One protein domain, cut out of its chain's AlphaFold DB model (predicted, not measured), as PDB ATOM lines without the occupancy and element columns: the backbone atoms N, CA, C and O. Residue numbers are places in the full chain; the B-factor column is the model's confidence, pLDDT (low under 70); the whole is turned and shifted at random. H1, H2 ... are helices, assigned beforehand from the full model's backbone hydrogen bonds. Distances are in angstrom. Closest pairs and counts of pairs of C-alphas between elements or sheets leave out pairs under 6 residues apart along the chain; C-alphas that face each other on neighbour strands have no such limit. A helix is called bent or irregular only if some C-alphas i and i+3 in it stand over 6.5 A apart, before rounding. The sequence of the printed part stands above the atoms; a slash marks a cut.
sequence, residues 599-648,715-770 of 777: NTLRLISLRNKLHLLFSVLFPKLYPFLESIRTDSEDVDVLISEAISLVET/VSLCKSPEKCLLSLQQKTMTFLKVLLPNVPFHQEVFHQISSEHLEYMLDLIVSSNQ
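Overview. This is residues 599 to 648 and 715 to 770 of the 777 residues of an uncharacterized protein of Octopus bimaculoides (UniProt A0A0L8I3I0). H1 runs through the middle of a rounded, compact helical body, with H4 and H6 packed on it in a loose bundle of three helices that run the same way. H3 packs beside H4 and also meets H1, short H2 folds back at the far end of H1, and little H5 lies out to one side in the loop that leads from H4 to H6. The printed part has 106 residues with six named helices, in the order H1 to H6, and no named strand: the class is all helix. The radius of gyration of the C-alphas is 13.3 A, and the spans are 36 by 33 by 28 A.

Arrangement. H1, residues 599 to 617, is the hub and touches four helices. H2, residues 619 to 625, touches residues 611 to 615 of H1 alone, at a steep tilt of 42 degrees, opposite ways; the two form a helical hairpin, with the closest C-alphas, Ser 615 and Tyr 622, 5.5 A apart. H3, residues 634 to 647, touches H1 with residues 635 to 636 alone, at a steep tilt of 47 degrees, the same way; the closest C-alphas are Arg 607 and Val 635, 6.4 A. H4, residues 721 to 739, touches H3 at a shallow tilt of 28 degrees, the same way, the closest C-alphas being Ile 643 and Phe 735 at 5.5 A. Residues 721 to 728 of H4 touch residues 599 to 603 of H1 alone, at a shallow tilt of 24 degrees, with the C-alphas of Leu 603 and Leu 725 closest at 5.2 A. H5, residues 747 to 750, touches no helix and is only just apart from H4, the closest C-alphas being 8.2 A apart. H6, residues 755 to 770, touches H1 at a shallow tilt of 25 degrees, the same way, with the C-alphas of Leu 613 and Val 766 closest at 5.7 A. H4 and H6 are close but not clearly touching: the C-alphas of Gln 729 and Ser 755 are 7.2 A apart. Every O i to N i+4 pair is within hydrogen-bond range in H1, H4 and H6, against 9 of 10 in H3 and 1 of 3 in H2, where 3 of 4 O i to N i+3 pairs are; H5 is too short for an O i to N i+4 pair.

Along the chain. H1 begins at C-alpha 599 (10.915, 21.237, -12.476) and is 26.6 A long. H2 is irregular, with C-alphas 620 and 623 7.6 A apart. H3 is 19.9 A long, and H4 26.0 A from C-alpha 721 (12.419, 26.711, -12.371). H6, 22.7 A long, ends at C-alpha 770 (-5.106, 16.979, 9.713).

Size, cuts and confidence. The two C-alphas farthest apart are those of Pro 623 and Glu 748, 38.4 A. Residues 649 to 714 are not printed, and C-alphas 648 and 715 are 28.1 A apart across this cut. Of the links that are printed whole, none is long. Mean pLDDT of the printed part is 89.2; residues 715, 747 and 749 to 751 are under 70.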
ATOM      1  N   ASN A 599      10.472  20.354 -13.558       92.50
ATOM      2  CA  ASN A 599      10.915  21.237 -12.476       92.50
ATOM      3  C   ASN A 599       9.881  22.333 -12.164       92.50
ATOM      4  O   ASN A 599       9.726  22.703 -11.005       92.50
ATOM      5  N   THR A 600       9.127  22.811 -13.162       92.88
ATOM      6  CA  THR A 600       8.016  23.759 -12.943       92.88
ATOM      7  C   THR A 600       6.871  23.109 -12.162       92.88
ATOM      8  O   THR A 600       6.351  23.709 -11.227       92.88
ATOM      9  N   LEU A 601       6.497  21.870 -12.501       92.75
ATOM     10  CA  LEU A 601       5.454  21.130 -11.781       92.75
ATOM     11  C   LEU A 601       5.871  20.802 -10.339       92.75
ATOM     12  O   LEU A 601       5.058  20.966  -9.434       92.75
ATOM     13  N   ARG A 602       7.137  20.430 -10.108       92.25
ATOM     14  CA  ARG A 602       7.694  20.224  -8.755       92.25
ATOM     15  C   ARG A 602       7.735  21.511  -7.935       92.25
ATOM     16  O   ARG A 602       7.364  21.492  -6.770       92.25
ATOM     17  N   LEU A 603       8.105  22.643  -8.543       93.06
ATOM     18  CA  LEU A 603       8.063  23.953  -7.883       93.06
ATOM     19  C   LEU A 603       6.639  24.307  -7.416       93.06
ATOM     20  O   LEU A 603       6.462  24.734  -6.279       93.06
ATOM     21  N   ILE A 604       5.625  24.075  -8.257       93.31
ATOM     22  CA  ILE A 604       4.214  24.310  -7.904       93.31
ATOM     23  C   ILE A 604       3.732  23.315  -6.833       93.31
ATOM     24  O   ILE A 604       3.082  23.729  -5.878       93.31
ATOM     25  N   SER A 605       4.083  22.028  -6.943       94.31
ATOM     26  CA  SER A 605       3.766  21.006  -5.931       94.31
ATOM     27  C   SER A 605       4.328  21.384  -4.556       94.31
ATOM     28  O   SER A 605       3.594  21.439  -3.570       94.31
ATOM     29  N   LEU A 606       5.613  21.747  -4.505       93.56
ATOM     30  CA  LEU A 606       6.296  22.154  -3.283       93.56
ATOM     31  C   LEU A 606       5.663  23.419  -2.671       93.56
ATOM     32  O   LEU A 606       5.382  23.430  -1.475       93.56
ATOM     33  N   ARG A 607       5.342  24.444  -3.479       95.19
ATOM     34  CA  ARG A 607       4.628  25.648  -3.004       95.19
ATOM     35  C   ARG A 607       3.221  25.348  -2.479       95.19
ATOM     36  O   ARG A 607       2.861  25.877  -1.431       95.19
ATOM     37  N   ASN A 608       2.450  24.485  -3.148       94.81
ATOM     38  CA  ASN A 608       1.133  24.044  -2.668       94.81
ATOM     39  C   ASN A 608       1.241  23.378  -1.286       94.81
ATOM     40  O   ASN A 608       0.506  23.730  -0.369       94.81
ATOM     41  N   LYS A 609       2.187  22.443  -1.120       94.69
ATOM     42  CA  LYS A 609       2.413  21.726   0.146       94.69
ATOM     43  C   LYS A 609       2.847  22.656   1.276       94.69
ATOM     44  O   LYS A 609       2.399  22.497   2.407       94.69
ATOM     45  N   LEU A 610       3.668  23.657   0.966       94.56
ATOM     46  CA  LEU A 610       4.095  24.671   1.929       94.56
ATOM     47  C   LEU A 610       2.940  25.587   2.337       94.56
ATOM     48  O   LEU A 610       2.757  25.828   3.524       94.56
ATOM     49  N   HIS A 611       2.117  26.034   1.390       94.88
ATOM     50  CA  HIS A 611       0.909  26.819   1.673       94.88
ATOM     51  C   HIS A 611      -0.088  26.061   2.567       94.88
ATOM     52  O   HIS A 611      -0.587  26.622   3.548       94.88
ATOM     53  N   LEU A 612      -0.292  24.763   2.312       94.44
ATOM     54  CA  LEU A 612      -1.065  23.880   3.192       94.44
ATOM     55  C   LEU A 612      -0.426  23.755   4.584       94.44
ATOM     56  O   LEU A 612      -1.132  23.872   5.583       94.44
ATOM     57  N   LEU A 613       0.899  23.595   4.672       94.31
ATOM     58  CA  LEU A 613       1.612  23.555   5.951       94.31
ATOM     59  C   LEU A 613       1.441  24.859   6.749       94.31
ATOM     60  O   LEU A 613       1.141  24.796   7.938       94.31
ATOM     61  N   PHE A 614       1.553  26.035   6.122       94.31
ATOM     62  CA  PHE A 614       1.271  27.314   6.792       94.31
ATOM     63  C   PHE A 614      -0.189  27.430   7.236       94.31
ATOM     64  O   PHE A 614      -0.448  27.920   8.332       94.31
ATOM     65  N   SER A 615      -1.131  26.949   6.422       94.12
ATOM     66  CA  SER A 615      -2.563  26.964   6.749       94.12
ATOM     67  C   SER A 615      -2.888  26.101   7.972       94.12
ATOM     68  O   SER A 615      -3.743  26.468   8.774       94.12
ATOM     69  N   VAL A 616      -2.175  24.983   8.136       92.69
ATOM     70  CA  VAL A 616      -2.314  24.051   9.264       92.69
ATOM     71  C   VAL A 616      -1.581  24.542  10.520       92.69
ATOM     72  O   VAL A 616      -2.149  24.494  11.607       92.69
ATOM     73  N   LEU A 617      -0.349  25.050  10.394       90.38
ATOM     74  CA  LEU A 617       0.433  25.561  11.532       90.38
ATOM     75  C   LEU A 617      -0.091  26.905  12.065       90.38
ATOM     76  O   LEU A 617       0.022  27.188  13.258       90.38
ATOM     77  N   PHE A 618      -0.663  27.742  11.196       92.38
ATOM     78  CA  PHE A 618      -1.101  29.098  11.528       92.38
ATOM     79  C   PHE A 618      -2.536  29.366  11.037       92.38
ATOM     80  O   PHE A 618      -2.746  30.267  10.224       92.38
ATOM     81  N   PRO A 619      -3.565  28.666  11.556       92.19
ATOM     82  CA  PRO A 619      -4.948  28.811  11.081       92.19
ATOM     83  C   PRO A 619      -5.498  30.242  11.219       92.19
ATOM     84  O   PRO A 619      -6.339  30.668  10.434       92.19
ATOM     85  N   LYS A 620      -4.969  31.046  12.154       91.88
ATOM     86  CA  LYS A 620      -5.295  32.482  12.284       91.88
ATOM     87  C   LYS A 620      -4.826  33.336  11.095       91.88
ATOM     88  O   LYS A 620      -5.376  34.410  10.883       91.88
ATOM     89  N   LEU A 621      -3.841  32.871  10.323       91.31
ATOM     90  CA  LEU A 621      -3.403  33.500   9.074       91.31
ATOM     91  C   LEU A 621      -4.199  33.021   7.854       91.31
ATOM     92  O   LEU A 621      -3.989  33.577   6.781       91.31
ATOM     93  N   TYR A 622      -5.108  32.044   7.976       92.56
ATOM     94  CA  TYR A 622      -5.806  31.457   6.825       92.56
ATOM     95  C   TYR A 622      -6.435  32.491   5.863       92.56
ATOM     96  O   TYR A 622      -6.149  32.394   4.673       92.56
ATOM     97  N   PRO A 623      -7.154  33.547   6.312       92.56
ATOM     98  CA  PRO A 623      -7.721  34.550   5.398       92.56
ATOM     99  C   PRO A 623      -6.666  35.380   4.648       92.56
ATOM    100  O   PRO A 623      -6.934  35.935   3.586       92.56
ATOM    101  N   PHE A 624      -5.454  35.488   5.201       92.00
ATOM    102  CA  PHE A 624      -4.318  36.092   4.514       92.00
ATOM    103  C   PHE A 624      -3.645  35.084   3.565       92.00
ATOM    104  O   PHE A 624      -3.361  35.426   2.417       92.00
ATOM    105  N   LEU A 625      -3.451  33.835   3.995       93.12
ATOM    106  CA  LEU A 625      -2.888  32.768   3.163       93.12
ATOM    107  C   LEU A 625      -3.763  32.491   1.932       93.12
ATOM    108  O   LEU A 625      -3.222  32.335   0.844       93.12
ATOM    109  N   GLU A 626      -5.090  32.515   2.058       93.88
ATOM    110  CA  GLU A 626      -6.044  32.386   0.944       93.88
ATOM    111  C   GLU A 626      -5.839  33.462  -0.144       93.88
ATOM    112  O   GLU A 626      -6.060  33.205  -1.327       93.88
ATOM    113  N   SER A 627      -5.339  34.651   0.226       93.06
ATOM    114  CA  SER A 627      -4.981  35.699  -0.741       93.06
ATOM    115  C   SER A 627      -3.671  35.420  -1.496       93.06
ATOM    116  O   SER A 627      -3.493  35.908  -2.616       93.06
ATOM    117  N   ILE A 628      -2.767  34.610  -0.927       93.12
ATOM    118  CA  ILE A 628      -1.526  34.195  -1.589       93.12
ATOM    119  C   ILE A 628      -1.842  33.132  -2.633       93.12
ATOM    120  O   ILE A 628      -2.297  32.025  -2.343       93.12
ATOM    121  N   ARG A 629      -1.479  33.434  -3.874       91.56
ATOM    122  CA  ARG A 629      -1.565  32.477  -4.969       91.56
ATOM    123  C   ARG A 629      -0.424  31.466  -4.897       91.56
ATOM    124  O   ARG A 629       0.738  31.857  -4.974       91.56
ATOM    125  N   THR A 630      -0.726  30.175  -4.817       89.31
ATOM    126  CA  THR A 630       0.303  29.132  -4.635       89.31
ATOM    127  C   THR A 630       1.259  28.966  -5.825       89.31
ATOM    128  O   THR A 630       2.357  28.438  -5.663       89.31
ATOM    129  N   ASP A 631       0.900  29.464  -7.016       87.06
ATOM    130  CA  ASP A 631       1.784  29.511  -8.188       87.06
ATOM    131  C   ASP A 631       2.809  30.666  -8.155       87.06
ATOM    132  O   ASP A 631       3.773  30.660  -8.925       87.06
ATOM    133  N   SER A 632       2.644  31.638  -7.250       90.62
ATOM    134  CA  SER A 632       3.467  32.852  -7.151       90.62
ATOM    135  C   SER A 632       4.800  32.661  -6.420       90.62
ATOM    136  O   SER A 632       4.999  31.712  -5.666       90.62
ATOM    137  N   GLU A 633       5.716  33.613  -6.615       88.88
ATOM    138  CA  GLU A 633       6.934  33.762  -5.804       88.88
ATOM    139  C   GLU A 633       6.641  34.320  -4.390       88.88
ATOM    140  O   GLU A 633       7.519  34.277  -3.532       88.88
ATOM    141  N   ASP A 634       5.408  34.757  -4.102       89.94
ATOM    142  CA  ASP A 634       5.009  35.305  -2.795       89.94
ATOM    143  C   ASP A 634       5.012  34.218  -1.692       89.94
ATOM    144  O   ASP A 634       5.288  34.511  -0.528       89.94
ATOM    145  N   VAL A 635       4.825  32.939  -2.055       91.88
ATOM    146  CA  VAL A 635       5.038  31.786  -1.150       91.88
ATOM    147  C   VAL A 635       6.506  31.688  -0.714       91.88
ATOM    148  O   VAL A 635       6.799  31.421   0.452       91.88
ATOM    149  N   ASP A 636       7.449  31.957  -1.621       91.50
ATOM    150  CA  ASP A 636       8.883  31.930  -1.317       91.50
ATOM    151  C   ASP A 636       9.277  33.105  -0.402       91.50
ATOM    152  O   ASP A 636      10.282  33.014   0.307       91.50
ATOM    153  N   VAL A 637       8.514  34.207  -0.419       92.25
ATOM    154  CA  VAL A 637       8.663  35.356   0.493       92.25
ATOM    155  C   VAL A 637       8.084  35.024   1.869       92.25
ATOM    156  O   VAL A 637       8.790  35.195   2.860       92.25
ATOM    157  N   LEU A 638       6.868  34.465   1.929       92.69
ATOM    158  CA  LEU A 638       6.221  34.003   3.165       92.69
ATOM    159  C   LEU A 638       7.146  33.097   3.992       92.69
ATOM    160  O   LEU A 638       7.282  33.291   5.195       92.69
ATOM    161  N   ILE A 639       7.820  32.143   3.343       92.62
ATOM    162  CA  ILE A 639       8.767  31.238   4.012       92.62
ATOM    163  C   ILE A 639       9.964  32.003   4.584       92.62
ATOM    164  O   ILE A 639      10.392  31.715   5.697       92.62
ATOM    165  N   SER A 640      10.504  32.985   3.856       91.94
ATOM    166  CA  SER A 640      11.612  33.804   4.362       91.94
ATOM    167  C   SER A 640      11.208  34.656   5.565       91.94
ATOM    168  O   SER A 640      11.988  34.744   6.509       91.94
ATOM    169  N   GLU A 641      10.005  35.230   5.569       91.94
ATOM    170  CA  GLU A 641       9.518  36.004   6.717       91.94
ATOM    171  C   GLU A 641       9.194  35.095   7.913       91.94
ATOM    172  O   GLU A 641       9.523  35.423   9.048       91.94
ATOM    173  N   ALA A 642       8.637  33.904   7.675       90.12
ATOM    174  CA  ALA A 642       8.382  32.927   8.731       90.12
ATOM    175  C   ALA A 642       9.675  32.381   9.367       90.12
ATOM    176  O   ALA A 642       9.724  32.220  10.583       90.12
ATOM    177  N   ILE A 643      10.733  32.147   8.577       91.38
ATOM    178  CA  ILE A 643      12.078  31.849   9.106       91.38
ATOM    179  C   ILE A 643      12.563  33.025   9.958       91.38
ATOM    180  O   ILE A 643      12.887  32.831  11.126       91.38
ATOM    181  N   SER A 644      12.543  34.241   9.400       90.31
ATOM    182  CA  SER A 644      12.979  35.469  10.078       90.31
ATOM    183  C   SER A 644      12.287  35.655  11.434       90.31
ATOM    184  O   SER A 644      12.952  35.903  12.438       90.31
ATOM    185  N   LEU A 645      10.967  35.466  11.509       88.38
ATOM    186  CA  LEU A 645      10.182  35.644  12.734       88.38
ATOM    187  C   LEU A 645      10.409  34.555  13.796       88.38
ATOM    188  O   LEU A 645      10.258  34.847  14.979       88.38
ATOM    189  N   VAL A 646      10.790  33.329  13.418       87.75
ATOM    190  CA  VAL A 646      11.145  32.284  14.400       87.75
ATOM    191  C   VAL A 646      12.621  32.387  14.818       87.75
ATOM    192  O   VAL A 646      12.927  32.205  15.993       87.75
ATOM    193  N   GLU A 647      13.533  32.780  13.920       88.19
ATOM    194  CA  GLU A 647      14.951  33.036  14.245       88.19
ATOM    195  C   GLU A 647      15.146  34.302  15.103       88.19
ATOM    196  O   GLU A 647      15.914  34.293  16.069       88.19
ATOM    197  N   THR A 648      14.425  35.389  14.798       88.06
ATOM    198  CA  THR A 648      14.353  36.583  15.666       88.06
ATOM    199  C   THR A 648      13.503  36.341  16.911       88.06
ATOM    200  O   THR A 648      13.698  37.028  17.909       88.06
ATOM    201  N   VAL A 715       2.808  38.725  -9.753       52.44
ATOM    202  CA  VAL A 715       3.137  37.331 -10.083       52.44
ATOM    203  C   VAL A 715       4.191  37.265 -11.199       52.44
ATOM    204  O   VAL A 715       3.867  37.233 -12.392       52.44
ATOM    205  N   SER A 716       5.465  37.226 -10.816       71.69
ATOM    206  CA  SER A 716       6.546  36.722 -11.653       71.69
ATOM    207  C   SER A 716       6.495  35.198 -11.668       71.69
ATOM    208  O   SER A 716       6.494  34.534 -10.635       71.69
ATOM    209  N   LEU A 717       6.454  34.632 -12.873       75.75
ATOM    210  CA  LEU A 717       6.762  33.222 -13.076       75.75
ATOM    211  C   LEU A 717       8.282  33.075 -13.135       75.75
ATOM    212  O   LEU A 717       8.936  33.734 -13.954       75.75
ATOM    213  N   CYS A 718       8.829  32.192 -12.302       87.19
ATOM    214  CA  CYS A 718      10.266  31.970 -12.232       87.19
ATOM    215  C   CYS A 718      10.850  31.576 -13.599       87.19
ATOM    216  O   CYS A 718      10.469  30.580 -14.216       87.19
ATOM    217  N   LYS A 719      11.840  32.349 -14.062       89.62
ATOM    218  CA  LYS A 719      12.491  32.174 -15.376       89.62
ATOM    219  C   LYS A 719      13.395  30.935 -15.464       89.62
ATOM    220  O   LYS A 719      13.785  30.544 -16.560       89.62
ATOM    221  N   SER A 720      13.773  30.355 -14.326       94.31
ATOM    222  CA  SER A 720      14.700  29.226 -14.209       94.31
ATOM    223  C   SER A 720      14.188  28.283 -13.108       94.31
ATOM    224  O   SER A 720      14.673  28.348 -11.978       94.31
ATOM    225  N   PRO A 721      13.164  27.451 -13.395       91.62
ATOM    226  CA  PRO A 721      12.419  26.711 -12.371       91.62
ATOM    227  C   PRO A 721      13.305  25.773 -11.550       91.62
ATOM    228  O   PRO A 721      13.047  25.582 -10.374       91.62
ATOM    229  N   GLU A 722      14.390  25.260 -12.131       92.94
ATOM    230  CA  GLU A 722      15.435  24.495 -11.442       92.94
ATOM    231  C   GLU A 722      16.104  25.283 -10.301       92.94
ATOM    232  O   GLU A 722      16.190  24.793  -9.177       92.94
ATOM    233  N   LYS A 723      16.509  26.538 -10.547       93.94
ATOM    234  CA  LYS A 723      17.131  27.395  -9.523       93.94
ATOM    235  C   LYS A 723      16.137  27.818  -8.443       93.94
ATOM    236  O   LYS A 723      16.501  27.852  -7.272       93.94
ATOM    237  N   CYS A 724      14.891  28.104  -8.820       93.50
ATOM    238  CA  CYS A 724      13.838  28.412  -7.849       93.50
ATOM    239  C   CYS A 724      13.451  27.184  -7.018       93.50
ATOM    240  O   CYS A 724      13.264  27.315  -5.818       93.50
ATOM    241  N   LEU A 725      13.410  25.989  -7.615       92.88
ATOM    242  CA  LEU A 725      13.150  24.733  -6.910       92.88
ATOM    243  C   LEU A 725      14.256  24.425  -5.889       92.88
ATOM    244  O   LEU A 725      13.940  24.146  -4.737       92.88
ATOM    245  N   LEU A 726      15.532  24.563  -6.268       93.38
ATOM    246  CA  LEU A 726      16.668  24.421  -5.344       93.38
ATOM    247  C   LEU A 726      16.639  25.474  -4.223       93.38
ATOM    248  O   LEU A 726      16.850  25.142  -3.058       93.38
ATOM    249  N   SER A 727      16.335  26.736  -4.543       94.06
ATOM    250  CA  SER A 727      16.229  27.800  -3.534       94.06
ATOM    251  C   SER A 727      15.053  27.570  -2.577       94.06
ATOM    252  O   SER A 727      15.215  27.715  -1.367       94.06
ATOM    253  N   LEU A 728      13.894  27.142  -3.085       92.94
ATOM    254  CA  LEU A 728      12.722  26.822  -2.274       92.94
ATOM    255  C   LEU A 728      12.964  25.597  -1.383       92.94
ATOM    256  O   LEU A 728      12.560  25.614  -0.224       92.94
ATOM    257  N   GLN A 729      13.664  24.570  -1.876       93.94
ATOM    258  CA  GLN A 729      14.101  23.426  -1.066       93.94
ATOM    259  C   GLN A 729      15.017  23.861   0.079       93.94
ATOM    260  O   GLN A 729      14.796  23.460   1.219       93.94
ATOM    261  N   GLN A 730      16.004  24.719  -0.200       93.94
ATOM    262  CA  GLN A 730      16.904  25.261   0.821       93.94
ATOM    263  C   GLN A 730      16.140  26.077   1.871       93.94
ATOM    264  O   GLN A 730      16.270  25.791   3.059       93.94
ATOM    265  N   LYS A 731      15.281  27.019   1.451       94.56
ATOM    266  CA  LYS A 731      14.412  27.783   2.365       94.56
ATOM    267  C   LYS A 731      13.533  26.861   3.209       94.56
ATOM    268  O   LYS A 731      13.504  26.991   4.426       94.56
ATOM    269  N   THR A 732      12.862  25.901   2.577       94.06
ATOM    270  CA  THR A 732      12.011  24.918   3.264       94.06
ATOM    271  C   THR A 732      12.799  24.117   4.290       94.06
ATOM    272  O   THR A 732      12.316  23.913   5.398       94.06
ATOM    273  N   MET A 733      14.019  23.683   3.965       93.19
ATOM    274  CA  MET A 733      14.833  22.932   4.914       93.19
ATOM    275  C   MET A 733      15.346  23.785   6.072       93.19
ATOM    276  O   MET A 733      15.416  23.276   7.188       93.19
ATOM    277  N   THR A 734      15.661  25.064   5.856       93.94
ATOM    278  CA  THR A 734      15.920  25.998   6.963       93.94
ATOM    279  C   THR A 734      14.673  26.148   7.833       93.94
ATOM    280  O   THR A 734      14.757  25.966   9.041       93.94
ATOM    281  N   PHE A 735      13.501  26.367   7.231       94.31
ATOM    282  CA  PHE A 735      12.232  26.490   7.952       94.31
ATOM    283  C   PHE A 735      11.891  25.239   8.778       94.31
ATOM    284  O   PHE A 735      11.575  25.357   9.955       94.31
ATOM    285  N   LEU A 736      12.041  24.034   8.216       94.12
ATOM    286  CA  LEU A 736      11.830  22.778   8.946       94.12
ATOM    287  C   LEU A 736      12.849  22.576  10.079       94.12
ATOM    288  O   LEU A 736      12.464  22.117  11.149       94.12
ATOM    289  N   LYS A 737      14.121  22.958   9.888       93.31
ATOM    290  CA  LYS A 737      15.143  22.933  10.953       93.31
ATOM    291  C   LYS A 737      14.837  23.910  12.088       93.31
ATOM    292  O   LYS A 737      15.071  23.580  13.244       93.31
ATOM    293  N   VAL A 738      14.309  25.084  11.755       92.81
ATOM    294  CA  VAL A 738      13.938  26.138  12.708       92.81
ATOM    295  C   VAL A 738      12.641  25.794  13.458       92.81
ATOM    296  O   VAL A 738      12.556  26.044  14.656       92.81
ATOM    297  N   LEU A 739      11.664  25.154  12.803       91.69
ATOM    298  CA  LEU A 739      10.446  24.639  13.448       91.69
ATOM    299  C   LEU A 739      10.690  23.406  14.331       91.69
ATOM    300  O   LEU A 739      10.003  23.227  15.335       91.69
ATOM    301  N   LEU A 740      11.612  22.523  13.936       92.69
ATOM    302  CA  LEU A 740      11.822  21.211  14.559       92.69
ATOM    303  C   LEU A 740      13.285  21.034  15.022       92.69
ATOM    304  O   LEU A 740      13.943  20.080  14.605       92.69
ATOM    305  N   PRO A 741      13.821  21.910  15.899       90.44
ATOM    306  CA  PRO A 741      15.253  21.953  16.227       90.44
ATOM    307  C   PRO A 741      15.797  20.664  16.864       90.44
ATOM    308  O   PRO A 741      16.988  20.382  16.762       90.44
ATOM    309  N   ASN A 742      14.926  19.863  17.486       90.38
ATOM    310  CA  ASN A 742      15.278  18.592  18.124       90.38
ATOM    311  C   ASN A 742      15.211  17.380  17.170       90.38
ATOM    312  O   ASN A 742      15.559  16.271  17.572       90.38
ATOM    313  N   VAL A 743      14.755  17.553  15.923       88.31
ATOM    314  CA  VAL A 743      14.758  16.479  14.917       88.31
ATOM    315  C   VAL A 743      16.155  16.409  14.285       88.31
ATOM    316  O   VAL A 743      16.631  17.416  13.757       88.31
ATOM    317  N   PRO A 744      16.842  15.248  14.301       84.44
ATOM    318  CA  PRO A 744      18.212  15.130  13.810       84.44
ATOM    319  C   PRO A 744      18.262  15.158  12.275       84.44
ATOM    320  O   PRO A 744      18.370  14.138  11.597       84.44
ATOM    321  N   PHE A 745      18.222  16.364  11.710       83.19
ATOM    322  CA  PHE A 745      18.416  16.618  10.285       83.19
ATOM    323  C   PHE A 745      19.909  16.456   9.886       83.19
ATOM    324  O   PHE A 745      20.578  17.427   9.517       83.19
ATOM    325  N   HIS A 746      20.417  15.212   9.954       80.25
ATOM    326  CA  HIS A 746      21.770  14.754   9.582       80.25
ATOM    327  C   HIS A 746      22.271  15.337   8.249       80.25
ATOM    328  O   HIS A 746      21.875  14.863   7.187       80.25
ATOM    329  N   GLN A 747      23.165  16.337   8.296       69.19
ATOM    330  CA  GLN A 747      23.597  17.156   7.145       69.19
ATOM    331  C   GLN A 747      23.914  16.378   5.859       69.19
ATOM    332  O   GLN A 747      23.517  16.819   4.782       69.19
ATOM    333  N   GLU A 748      24.570  15.225   5.971       73.44
ATOM    334  CA  GLU A 748      24.923  14.340   4.850       73.44
ATOM    335  C   GLU A 748      23.696  13.932   4.020       73.44
ATOM    336  O   GLU A 748      23.726  14.001   2.792       73.44
ATOM    337  N   VAL A 749      22.581  13.619   4.689       67.75
ATOM    338  CA  VAL A 749      21.299  13.309   4.046       67.75
ATOM    339  C   VAL A 749      20.727  14.555   3.363       67.75
ATOM    340  O   VAL A 749      20.243  14.461   2.244       67.75
ATOM    341  N   PHE A 750      20.837  15.751   3.957       67.25
ATOM    342  CA  PHE A 750      20.250  16.988   3.396       67.25
ATOM    343  C   PHE A 750      20.942  17.479   2.128       67.25
ATOM    344  O   PHE A 750      20.292  18.115   1.303       67.25
ATOM    345  N   HIS A 751      22.214  17.139   1.923       69.06
ATOM    346  CA  HIS A 751      22.878  17.349   0.634       69.06
ATOM    347  C   HIS A 751      22.416  16.359  -0.455       69.06
ATOM    348  O   HIS A 751      22.675  16.598  -1.631       69.06
ATOM    349  N   GLN A 752      21.709  15.286  -0.077       76.31
ATOM    350  CA  GLN A 752      21.179  14.247  -0.968       76.31
ATOM    351  C   GLN A 752      19.638  14.190  -1.017       76.31
ATOM    352  O   GLN A 752      19.085  13.423  -1.809       76.31
ATOM    353  N   ILE A 753      18.920  15.001  -0.225       78.44
ATOM    354  CA  ILE A 753      17.453  15.089  -0.283       78.44
ATOM    355  C   ILE A 753      17.039  15.643  -1.646       78.44
ATOM    356  O   ILE A 753      17.101  16.839  -1.929       78.44
ATOM    357  N   SER A 754      16.597  14.727  -2.506       84.88
ATOM    358  CA  SER A 754      15.897  15.066  -3.738       84.88
ATOM    359  C   SER A 754      14.576  15.776  -3.421       84.88
ATOM    360  O   SER A 754      14.018  15.645  -2.327       84.88
ATOM    361  N   SER A 755      14.024  16.479  -4.417       83.12
ATOM    362  CA  SER A 755      12.710  17.133  -4.302       83.12
ATOM    363  C   SER A 755      11.625  16.196  -3.764       83.12
ATOM    364  O   SER A 755      10.763  16.624  -3.013       83.12
ATOM    365  N   GLU A 756      11.689  14.920  -4.148       86.50
ATOM    366  CA  GLU A 756      10.703  13.885  -3.836       86.50
ATOM    367  C   GLU A 756      10.698  13.531  -2.344       86.50
ATOM    368  O   GLU A 756       9.628  13.436  -1.749       86.50
ATOM    369  N   HIS A 757      11.874  13.422  -1.716       89.75
ATOM    370  CA  HIS A 757      11.975  13.174  -0.275       89.75
ATOM    371  C   HIS A 757      11.434  14.357   0.537       89.75
ATOM    372  O   HIS A 757      10.703  14.151   1.504       89.75
ATOM    373  N   LEU A 758      11.728  15.596   0.122       90.81
ATOM    374  CA  LEU A 758      11.193  16.788   0.784       90.81
ATOM    375  C   LEU A 758       9.672  16.897   0.619       90.81
ATOM    376  O   LEU A 758       8.956  17.147   1.586       90.81
ATOM    377  N   GLU A 759       9.174  16.681  -0.599       91.00
ATOM    378  CA  GLU A 759       7.744  16.672  -0.899       91.00
ATOM    379  C   GLU A 759       6.990  15.588  -0.112       91.00
ATOM    380  O   GLU A 759       5.857  15.840   0.295       91.00
ATOM    381  N   TYR A 760       7.604  14.426   0.137       90.81
ATOM    382  CA  TYR A 760       7.047  13.349   0.965       90.81
ATOM    383  C   TYR A 760       7.081  13.674   2.469       90.81
ATOM    384  O   TYR A 760       6.102  13.440   3.175       90.81
ATOM    385  N   MET A 761       8.168  14.273   2.971       91.06
ATOM    386  CA  MET A 761       8.239  14.740   4.364       91.06
ATOM    387  C   MET A 761       7.166  15.794   4.666       91.06
ATOM    388  O   MET A 761       6.542  15.743   5.724       91.06
ATOM    389  N   LEU A 762       6.909  16.717   3.733       92.88
ATOM    390  CA  LEU A 762       5.827  17.694   3.873       92.88
ATOM    391  C   LEU A 762       4.444  17.028   3.891       92.88
ATOM    392  O   LEU A 762       3.623  17.409   4.722       92.88
ATOM    393  N   ASP A 763       4.196  16.013   3.055       90.75
ATOM    394  CA  ASP A 763       2.926  15.269   3.074       90.75
ATOM    395  C   ASP A 763       2.694  14.573   4.425       90.75
ATOM    396  O   ASP A 763       1.581  14.610   4.956       90.75
ATOM    397  N   LEU A 764       3.738  13.989   5.026       90.31
ATOM    398  CA  LEU A 764       3.660  13.386   6.363       90.31
ATOM    399  C   LEU A 764       3.371  14.426   7.458       90.31
ATOM    400  O   LEU A 764       2.545  14.176   8.337       90.31
ATOM    401  N   ILE A 765       4.001  15.604   7.408       90.12
ATOM    402  CA  ILE A 765       3.766  16.675   8.395       90.12
ATOM    403  C   ILE A 765       2.356  17.267   8.233       90.12
ATOM    404  O   ILE A 765       1.666  17.483   9.228       90.12
ATOM    405  N   VAL A 766       1.884  17.484   7.002       89.75
ATOM    406  CA  VAL A 766       0.529  18.000   6.744       89.75
ATOM    407  C   VAL A 766      -0.536  16.979   7.161       89.75
ATOM    408  O   VAL A 766      -1.450  17.329   7.903       89.75
ATOM    409  N   SER A 767      -0.412  15.711   6.752       88.38
ATOM    410  CA  SER A 767      -1.409  14.672   7.066       88.38
ATOM    411  C   SER A 767      -1.481  14.323   8.557       88.38
ATOM    412  O   SER A 767      -2.582  14.174   9.088       88.38
ATOM    413  N   SER A 768      -0.348  14.271   9.266       87.31
ATOM    414  CA  SER A 768      -0.337  14.020  10.720       87.31
ATOM    415  C   SER A 768      -1.041  15.110  11.538       87.31
ATOM    416  O   SER A 768      -1.598  14.804  12.589       87.31
ATOM    417  N   ASN A 769      -1.094  16.349  11.037       80.81
ATOM    418  CA  ASN A 769      -1.801  17.462  11.680       80.81
ATOM    419  C   ASN A 769      -3.255  17.647  11.193       80.81
ATOM    420  O   ASN A 769      -4.014  18.386  11.813       80.81
ATOM    421  N   GLN A 770      -3.691  16.966  10.127       77.44
ATOM    422  CA  GLN A 770      -5.106  16.979   9.713       77.44
ATOM    423  C   GLN A 770      -5.999  16.169  10.667       77.44
ATOM    424  O   GLN A 770      -7.160  16.519  10.859       77.44
TER     425      GLN A 770